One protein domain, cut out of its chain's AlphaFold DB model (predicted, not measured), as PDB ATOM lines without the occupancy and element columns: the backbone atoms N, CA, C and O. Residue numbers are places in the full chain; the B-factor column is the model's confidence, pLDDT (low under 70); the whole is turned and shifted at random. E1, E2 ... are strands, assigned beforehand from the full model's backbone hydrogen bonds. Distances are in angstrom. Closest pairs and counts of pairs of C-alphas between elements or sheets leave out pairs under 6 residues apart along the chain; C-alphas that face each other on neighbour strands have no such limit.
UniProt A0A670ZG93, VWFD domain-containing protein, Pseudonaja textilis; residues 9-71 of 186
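What this domain is: This is residues 9 to 71 of the 186 residues of the protein "VWFD domain-containing protein" of Pseudonaja textilis (UniProt A0A670ZG93). Three small two-stranded hairpins make a triangle: that of E1 and E2 and that of E3 and E4 come together near Cys 13 and Cys 39, toward one end of the longest axis, and that of E5 and E6 lies toward the other end. The long loop of residues 21 to 35 runs through the middle, and its residues 25 to 26 form a short antiparallel pairing with residues 37 to 38 of E3, beside the second hairpin. The printed part has 63 residues, with no named helix and six named strands in the order E1 to E6, which make three antiparallel sheets of two strands each. The class is all strand, though the strands hold 26 of the 63 printed residues, under half. The whole is compact, with a radius of gyration of the C-alphas of 12.0 A and spans of 37 by 27 by 17 A.

Where its parts are: E1 is residues 13 to 15 and begins at C-alpha 13, at (30.903, 41.160, -46.883). E2 is residues 18 to 20. E3, residues 36 to 39, measures 10.5 A from first to last C-alpha, and E4, residues 43 to 46, measures 9.7 A. E5, residues 57 to 62, is 11.5 A long and starts at C-alpha 57, at (56.809, 44.515, -51.346). E6, residues 65 to 70, is 12.7 A long and ends at C-alpha 70, at (56.891, 40.626, -53.239).

How they stand to each other: E1 and E2 form a hairpin, antiparallel at 152 degrees between their directions, with N 13 and O 20 within hydrogen-bond range at 2.8 A. The closest C-alphas of E1 and E3 are those of Cys 13 and Cys 39, 5.9 A apart. The closest of E1 and E4 are those of Cys 13 and Ile 43, 6.5 A apart. E2 and E4 are apart. E3 and E4 form the second hairpin, antiparallel at 143 degrees, with N 46 and O 36 within hydrogen-bond range at 2.7 A. E5 and E6 form the third, antiparallel at 144 degrees, with N 58 and O 69 at 2.8 A and N 67 and O 60 at 2.9 A within hydrogen-bond range. Both E5 and E6 are apart from E1, E2, E3 and E4.

The domain as a whole: The two C-alphas farthest apart are those of Glu 9 and Leu 71, the first and last printed, at 37.2 A. The printed part has no cut. The link from E2 to E3, 15 residues, is long; the link from E4 to E5, 10 residues, is short, and the links within the three hairpins are tight. The mean pLDDT of the printed part is 81.3, and it is under 70 at residues 48 to 50, residues 55 to 57 and residue 71.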
ATOM      1  N   GLU A   9      25.652  35.270 -38.724       78.19
ATOM      2  CA  GLU A   9      26.918  35.658 -38.097       78.19
ATOM      3  C   GLU A   9      28.146  35.199 -38.879       78.19
ATOM      4  O   GLU A   9      29.239  35.669 -38.599       78.19
ATOM      5  N   GLN A  10      27.997  34.265 -39.813       81.81
ATOM      6  CA  GLN A  10      29.069  33.726 -40.647       81.81
ATOM      7  C   GLN A  10      29.000  34.259 -42.083       81.81
ATOM      8  O   GLN A  10      29.817  33.881 -42.923       81.81
ATOM      9  N   CYS A  11      28.055  35.160 -42.371       85.88
ATOM     10  CA  CYS A  11      28.012  35.857 -43.644       85.88
ATOM     11  C   CYS A  11      29.255  36.741 -43.821       85.88
ATOM     12  O   CYS A  11      29.668  37.476 -42.924       85.88
ATOM     13  N   GLY A  12      29.830  36.675 -45.015       90.00
ATOM     14  CA  GLY A  12      30.847  37.599 -45.487       90.00
ATOM     15  C   GLY A  12      30.284  38.953 -45.939       90.00
ATOM     16  O   GLY A  12      29.089  39.231 -45.839       90.00
ATOM     17  N   CYS A  13      31.164  39.783 -46.486       91.19
ATOM     18  CA  CYS A  13      30.903  41.160 -46.883       91.19
ATOM     19  C   CYS A  13      30.950  41.303 -48.406       91.19
ATOM     20  O   CYS A  13      31.753  40.655 -49.071       91.19
ATOM     21  N   SER A  14      30.131  42.190 -48.970       90.25
ATOM     22  CA  SER A  14      30.159  42.500 -50.404       90.25
ATOM     23  C   SER A  14      30.594  43.941 -50.633       90.25
ATOM     24  O   SER A  14      30.023  44.855 -50.042       90.25
ATOM     25  N   TYR A  15      31.567  44.152 -51.518       86.62
ATOM     26  CA  TYR A  15      32.053  45.481 -51.886       86.62
ATOM     27  C   TYR A  15      32.535  45.520 -53.331       86.62
ATOM     28  O   TYR A  15      33.255  44.627 -53.770       86.62
ATOM     29  N   ASN A  16      32.108  46.545 -54.079       82.25
ATOM     30  CA  ASN A  16      32.420  46.741 -55.501       82.25
ATOM     31  C   ASN A  16      32.287  45.463 -56.354       82.25
ATOM     32  O   ASN A  16      33.129  45.158 -57.192       82.25
ATOM     33  N   GLY A  17      31.222  44.692 -56.120       84.31
ATOM     34  CA  GLY A  17      30.934  43.466 -56.872       84.31
ATOM     35  C   GLY A  17      31.768  42.240 -56.477       84.31
ATOM     36  O   GLY A  17      31.564  41.174 -57.054       84.31
ATOM     37  N   ARG A  18      32.662  42.349 -55.483       86.19
ATOM     38  CA  ARG A  18      33.417  41.227 -54.911       86.19
ATOM     39  C   ARG A  18      32.870  40.840 -53.538       86.19
ATOM     40  O   ARG A  18      32.511  41.700 -52.737       86.19
ATOM     41  N   TYR A  19      32.824  39.536 -53.281       88.12
ATOM     42  CA  TYR A  19      32.459  38.969 -51.986       88.12
ATOM     43  C   TYR A  19      33.720  38.573 -51.212       88.12
ATOM     44  O   TYR A  19      34.623  37.971 -51.795       88.12
ATOM     45  N   TYR A  20      33.756  38.903 -49.926       89.25
ATOM     46  CA  TYR A  20      34.845  38.634 -48.990       89.25
ATOM     47  C   TYR A  20      34.310  37.799 -47.838       89.25
ATOM     48  O   TYR A  20      33.248  38.106 -47.301       89.25
ATOM     49  N   LEU A  21      35.023  36.749 -47.449       90.00
ATOM     50  CA  LEU A  21      34.600  35.877 -46.359       90.00
ATOM     51  C   LEU A  21      34.727  36.584 -45.007       90.00
ATOM     52  O   LEU A  21      35.558  37.477 -44.824       90.00
ATOM     53  N   LYS A  22      33.923  36.163 -44.024       90.62
ATOM     54  CA  LYS A  22      34.120  36.604 -42.642       90.62
ATOM     55  C   LYS A  22      35.530  36.221 -42.185       90.62
ATOM     56  O   LYS A  22      35.958  35.087 -42.383       90.62
ATOM     57  N   GLY A  23      36.241  37.164 -41.578       90.25
ATOM     58  CA  GLY A  23      37.635  36.991 -41.183       90.25
ATOM     59  C   GLY A  23      38.648  37.381 -42.269       90.25
ATOM     60  O   GLY A  23      39.843  37.474 -41.988       90.25
ATOM     61  N   GLU A  24      38.208  37.617 -43.508       91.88
ATOM     62  CA  GLU A  24      39.106  37.969 -44.606       91.88
ATOM     63  C   GLU A  24      39.626  39.402 -44.451       91.88
ATOM     64  O   GLU A  24      38.899  40.316 -44.048       91.88
ATOM     65  N   THR A  25      40.897  39.600 -44.812       91.62
ATOM     66  CA  THR A  25      41.485  40.934 -44.945       91.62
ATOM     67  C   THR A  25      41.918  41.205 -46.375       91.62
ATOM     68  O   THR A  25      42.448  40.319 -47.043       91.62
ATOM     69  N   PHE A  26      41.722  42.433 -46.844       90.94
ATOM     70  CA  PHE A  26      41.961  42.792 -48.240       90.94
ATOM     71  C   PHE A  26      42.345  44.264 -48.414       90.94
ATOM     72  O   PHE A  26      42.240  45.070 -47.491       90.94
ATOM     73  N   PHE A  27      42.798  44.608 -49.619       89.25
ATOM     74  CA  PHE A  27      43.097  45.975 -50.040       89.25
ATOM     75  C   PHE A  27      42.104  46.426 -51.112       89.25
ATOM     76  O   PHE A  27      41.627  45.607 -51.899       89.25
ATOM     77  N   LEU A  28      41.826  47.729 -51.155       85.62
ATOM     78  CA  LEU A  28      41.019  48.345 -52.204       85.62
ATOM     79  C   LEU A  28      41.904  49.031 -53.243       85.62
ATOM     80  O   LEU A  28      42.855  49.740 -52.898       85.62
ATOM     81  N   GLU A  29      41.574  48.826 -54.517       80.88
ATOM     82  CA  GLU A  29      42.223  49.519 -55.629       80.88
ATOM     83  C   GLU A  29      42.028  51.038 -55.505       80.88
ATOM     84  O   GLU A  29      40.972  51.513 -55.093       80.88
ATOM     85  N   GLY A  30      43.065  51.810 -55.844       72.25
ATOM     86  CA  GLY A  30      43.056  53.276 -55.748       72.25
ATOM     87  C   GLY A  30      43.553  53.852 -54.416       72.25
ATOM     88  O   GLY A  30      43.838  55.043 -54.352       72.25
ATOM     89  N   GLU A  31      43.744  53.029 -53.377       75.00
ATOM     90  CA  GLU A  31      44.226  53.490 -52.059       75.00
ATOM     91  C   GLU A  31      45.718  53.212 -51.804       75.00
ATOM     92  O   GLU A  31      46.200  53.385 -50.685       75.00
ATOM     93  N   ASN A  32      46.459  52.756 -52.822       71.31
ATOM     94  CA  ASN A  32      47.910  52.507 -52.774       71.31
ATOM     95  C   ASN A  32      48.384  51.743 -51.515       71.31
ATOM     96  O   ASN A  32      49.450  52.026 -50.974       71.31
ATOM     97  N   CYS A  33      47.585  50.775 -51.047       79.19
ATOM     98  CA  CYS A  33      47.860  49.938 -49.870       79.19
ATOM     99  C   CYS A  33      48.086  50.718 -48.559       79.19
ATOM    100  O   CYS A  33      48.686  50.197 -47.617       79.19
ATOM    101  N   GLN A  34      47.583  51.952 -48.477       80.38
ATOM    102  CA  GLN A  34      47.639  52.779 -47.267       80.38
ATOM    103  C   GLN A  34      46.589  52.376 -46.228       80.38
ATOM    104  O   GLN A  34      46.739  52.670 -45.048       80.38
ATOM    105  N   ARG A  35      45.522  51.700 -46.661       85.00
ATOM    106  CA  ARG A  35      44.467  51.166 -45.798       85.00
ATOM    107  C   ARG A  35      44.236  49.697 -46.116       85.00
ATOM    108  O   ARG A  35      44.217  49.302 -47.282       85.00
ATOM    109  N   LYS A  36      44.062  48.896 -45.067       90.56
ATOM    110  CA  LYS A  36      43.708  47.478 -45.149       90.56
ATOM    111  C   LYS A  36      42.320  47.298 -44.558       90.56
ATOM    112  O   LYS A  36      41.990  47.942 -43.573       90.56
ATOM    113  N   TYR A  37      41.510  46.435 -45.144       91.19
ATOM    114  CA  TYR A  37      40.134  46.209 -44.722       91.19
ATOM    115  C   TYR A  37      39.978  44.825 -44.127       91.19
ATOM    116  O   TYR A  37      40.715  43.906 -44.486       91.19
ATOM    117  N   TYR A  38      39.010  44.696 -43.230       93.25
ATOM    118  CA  TYR A  38      38.632  43.455 -42.578       93.25
ATOM    119  C   TYR A  38      37.118  43.267 -42.659       93.25
ATOM    120  O   TYR A  38      36.366  44.232 -42.496       93.25
ATOM    121  N   CYS A  39      36.683  42.036 -42.930       92.31
ATOM    122  CA  CYS A  39      35.272  41.673 -42.955       92.31
ATOM    123  C   CYS A  39      34.849  40.952 -41.667       92.31
ATOM    124  O   CYS A  39      35.282  39.828 -41.411       92.31
ATOM    125  N   ASP A  40      33.934  41.562 -40.912       89.69
ATOM    126  CA  ASP A  40      33.294  40.977 -39.721       89.69
ATOM    127  C   ASP A  40      31.788  41.252 -39.721       89.69
ATOM    128  O   ASP A  40      31.259  42.003 -38.906       89.69
ATOM    129  N   GLY A  41      31.099  40.766 -40.755       83.69
ATOM    130  CA  GLY A  41      29.700  41.121 -41.040       83.69
ATOM    131  C   GLY A  41      29.525  42.517 -41.657       83.69
ATOM    132  O   GLY A  41      28.565  42.756 -42.386       83.69
ATOM    133  N   SER A  42      30.486  43.416 -41.453       87.19
ATOM    134  CA  SER A  42      30.655  44.667 -42.193       87.19
ATOM    135  C   SER A  42      32.129  44.896 -42.536       87.19
ATOM    136  O   SER A  42      33.023  44.219 -42.023       87.19
ATOM    137  N   ILE A  43      32.382  45.835 -43.447       89.94
ATOM    138  CA  ILE A  43      33.740  46.206 -43.843       89.94
ATOM    139  C   ILE A  43      34.234  47.306 -42.920       89.94
ATOM    140  O   ILE A  43      33.673  48.399 -42.898       89.94
ATOM    141  N   SER A  44      35.314  47.012 -42.205       90.69
ATOM    142  CA  SER A  44      36.006  47.964 -41.339       90.69
ATOM    143  C   SER A  44      37.412  48.224 -41.866       90.69
ATOM    144  O   SER A  44      38.110  47.291 -42.273       90.69
ATOM    145  N   ALA A  45      37.834  49.489 -41.869       87.94
ATOM    146  CA  ALA A  45      39.210  49.854 -42.178       87.94
ATOM    147  C   ALA A  45      40.093  49.634 -40.942       87.94
ATOM    148  O   ALA A  45      39.765  50.068 -39.841       87.94
ATOM    149  N   LEU A  46      41.224  48.968 -41.140       85.38
ATOM    150  CA  LEU A  46      42.318  48.902 -40.185       85.38
ATOM    151  C   LEU A  46      43.168  50.160 -40.375       85.38
ATOM    152  O   LEU A  46      43.662  50.422 -41.476       85.38
ATOM    153  N   GLU A  47      43.339  50.932 -39.307       75.31
ATOM    154  CA  GLU A  47      44.220  52.097 -39.308       75.31
ATOM    155  C   GLU A  47      45.654  51.678 -38.978       75.31
ATOM    156  O   GLU A  47      45.914  50.975 -38.001       75.31
ATOM    157  N   ALA A  48      46.598  52.127 -39.798       69.44
ATOM    158  CA  ALA A  48      48.022  52.048 -39.519       69.44
ATOM    159  C   ALA A  48      48.682  53.364 -39.929       69.44
ATOM    160  O   ALA A  48      48.247  54.032 -40.868       69.44
ATOM    161  N   ASN A  49      49.754  53.732 -39.230       66.12
ATOM    162  CA  ASN A  49      50.515  54.930 -39.553       66.12
ATOM    163  C   ASN A  49      51.565  54.591 -40.627       66.12
ATOM    164  O   ASN A  49      52.734  54.378 -40.316       66.12
ATOM    165  N   GLY A  50      51.129  54.450 -41.883       67.31
ATOM    166  CA  GLY A  50      52.006  54.145 -43.018       67.31
ATOM    167  C   GLY A  50      51.447  53.105 -43.991       67.31
ATOM    168  O   GLY A  50      50.287  52.712 -43.918       67.31
ATOM    169  N   SER A  51      52.287  52.672 -44.934       72.50
ATOM    170  CA  SER A  51      51.952  51.585 -45.862       72.50
ATOM    171  C   SER A  51      51.863  50.252 -45.118       72.50
ATOM    172  O   SER A  51      52.712  49.952 -44.282       72.50
ATOM    173  N   PHE A  52      50.880  49.424 -45.471       81.00
ATOM    174  CA  PHE A  52      50.800  48.042 -44.982       81.00
ATOM    175  C   PHE A  52      51.777  47.091 -45.693       81.00
ATOM    176  O   PHE A  52      51.897  45.934 -45.287       81.00
ATOM    177  N   CYS A  53      52.438  47.535 -46.765       79.75
ATOM    178  CA  CYS A  53      53.419  46.721 -47.475       79.75
ATOM    179  C   CYS A  53      54.772  46.753 -46.764       79.75
ATOM    180  O   CYS A  53      55.242  47.813 -46.353       79.75
ATOM    181  N   GLY A  54      55.408  45.585 -46.654       74.88
ATOM    182  CA  GLY A  54      56.767  45.471 -46.137       74.88
ATOM    183  C   GLY A  54      57.818  46.095 -47.073       74.88
ATOM    184  O   GLY A  54      57.520  46.382 -48.232       74.88
ATOM    185  N   PRO A  55      59.066  46.264 -46.599       61.16
ATOM    186  CA  PRO A  55      60.151  46.915 -47.347       61.16
ATOM    187  C   PRO A  55      60.507  46.243 -48.687       61.16
ATOM    188  O   PRO A  55      61.044  46.903 -49.570       61.16
ATOM    189  N   GLU A  56      60.166  44.967 -48.876       65.25
ATOM    190  CA  GLU A  56      60.422  44.200 -50.109       65.25
ATOM    191  C   GLU A  56      59.139  43.891 -50.896       65.25
ATOM    192  O   GLU A  56      59.057  42.929 -51.663       65.25
ATOM    193  N   GLN A  57      58.094  44.691 -50.687       68.75
ATOM    194  CA  GLN A  57      56.809  44.515 -51.346       68.75
ATOM    195  C   GLN A  57      56.411  45.761 -52.133       68.75
ATOM    196  O   GLN A  57      56.582  46.889 -51.677       68.75
ATOM    197  N   PHE A  58      55.818  45.557 -53.307       70.50
ATOM    198  CA  PHE A  58      55.127  46.610 -54.042       70.50
ATOM    199  C   PHE A  58      53.616  46.505 -53.843       70.50
ATOM    200  O   PHE A  58      53.064  45.412 -53.691       70.50
ATOM    201  N   CYS A  59      52.942  47.653 -53.883       75.25
ATOM    202  CA  CYS A  59      51.488  47.718 -53.911       75.25
ATOM    203  C   CYS A  59      50.987  47.660 -55.358       75.25
ATOM    204  O   CYS A  59      51.334  48.515 -56.176       75.25
ATOM    205  N   GLY A  60      50.154  46.674 -55.683       75.81
ATOM    206  CA  GLY A  60      49.558  46.561 -57.010       75.81
ATOM    207  C   GLY A  60      48.785  45.265 -57.218       75.81
ATOM    208  O   GLY A  60      48.533  44.511 -56.282       75.81
ATOM    209  N   THR A  61      48.413  44.991 -58.467       75.69
ATOM    210  CA  THR A  61      47.703  43.758 -58.838       75.69
ATOM    211  C   THR A  61      48.686  42.703 -59.337       75.69
ATOM    212  O   THR A  61      49.396  42.920 -60.318       75.69
ATOM    213  N   ARG A  62      48.699  41.522 -58.706       73.00
ATOM    214  CA  ARG A  62      49.452  40.342 -59.166       73.00
ATOM    215  C   ARG A  62      48.507  39.152 -59.243       73.00
ATOM    216  O   ARG A  62      47.786  38.871 -58.292       73.00
ATOM    217  N   LYS A  63      48.493  38.460 -60.390       74.81
ATOM    218  CA  LYS A  63      47.595  37.314 -60.653       74.81
ATOM    219  C   LYS A  63      46.117  37.612 -60.314       74.81
ATOM    220  O   LYS A  63      45.423  36.767 -59.764       74.81
ATOM    221  N   GLY A  64      45.654  38.829 -60.614       75.38
ATOM    222  CA  GLY A  64      44.267  39.259 -60.380       75.38
ATOM    223  C   GLY A  64      43.926  39.664 -58.941       75.38
ATOM    224  O   GLY A  64      42.772  39.971 -58.663       75.38
ATOM    225  N   VAL A  65      44.898  39.695 -58.022       81.00
ATOM    226  CA  VAL A  65      44.687  40.122 -56.630       81.00
ATOM    227  C   VAL A  65      45.426  41.433 -56.376       81.00
ATOM    228  O   VAL A  65      46.647  41.491 -56.532       81.00
ATOM    229  N   PHE A  66      44.700  42.480 -55.984       81.75
ATOM    230  CA  PHE A  66      45.284  43.752 -55.556       81.75
ATOM    231  C   PHE A  66      45.756  43.677 -54.099       81.75
ATOM    232  O   PHE A  66      45.026  43.203 -53.227       81.75
ATOM    233  N   GLY A  67      46.979  44.133 -53.831       84.75
ATOM    234  CA  GLY A  67      47.547  44.179 -52.487       84.75
ATOM    235  C   GLY A  67      49.065  44.320 -52.480       84.75
ATOM    236  O   GLY A  67      49.671  44.725 -53.472       84.75
ATOM    237  N   CYS A  68      49.671  43.982 -51.346       78.88
ATOM    238  CA  CYS A  68      51.121  43.939 -51.195       78.88
ATOM    239  C   CYS A  68      51.669  42.621 -51.741       78.88
ATOM    240  O   CYS A  68      51.316  41.543 -51.261       78.88
ATOM    241  N   HIS A  69      52.559  42.711 -52.722       79.00
ATOM    242  CA  HIS A  69      53.199  41.562 -53.354       79.00
ATOM    243  C   HIS A  69      54.703  41.709 -53.268       79.00
ATOM    244  O   HIS A  69      55.201  42.824 -53.362       79.00
ATOM    245  N   ALA A  70      55.432  40.598 -53.145       70.44
ATOM    246  CA  ALA A  70      56.891  40.626 -53.239       70.44
ATOM    247  C   ALA A  70      57.320  41.351 -54.521       70.44
ATOM    248  O   ALA A  70      56.744  41.084 -55.588       70.44
ATOM    249  N   LEU A  71      58.291  42.260 -54.398       61.09
ATOM    250  CA  LEU A  71      58.949  42.874 -55.547       61.09
ATOM    251  C   LEU A  71      59.371  41.766 -56.522       61.09
ATOM    252  O   LEU A  71      59.790  40.694 -56.083       61.09
TER     253      LEU A  71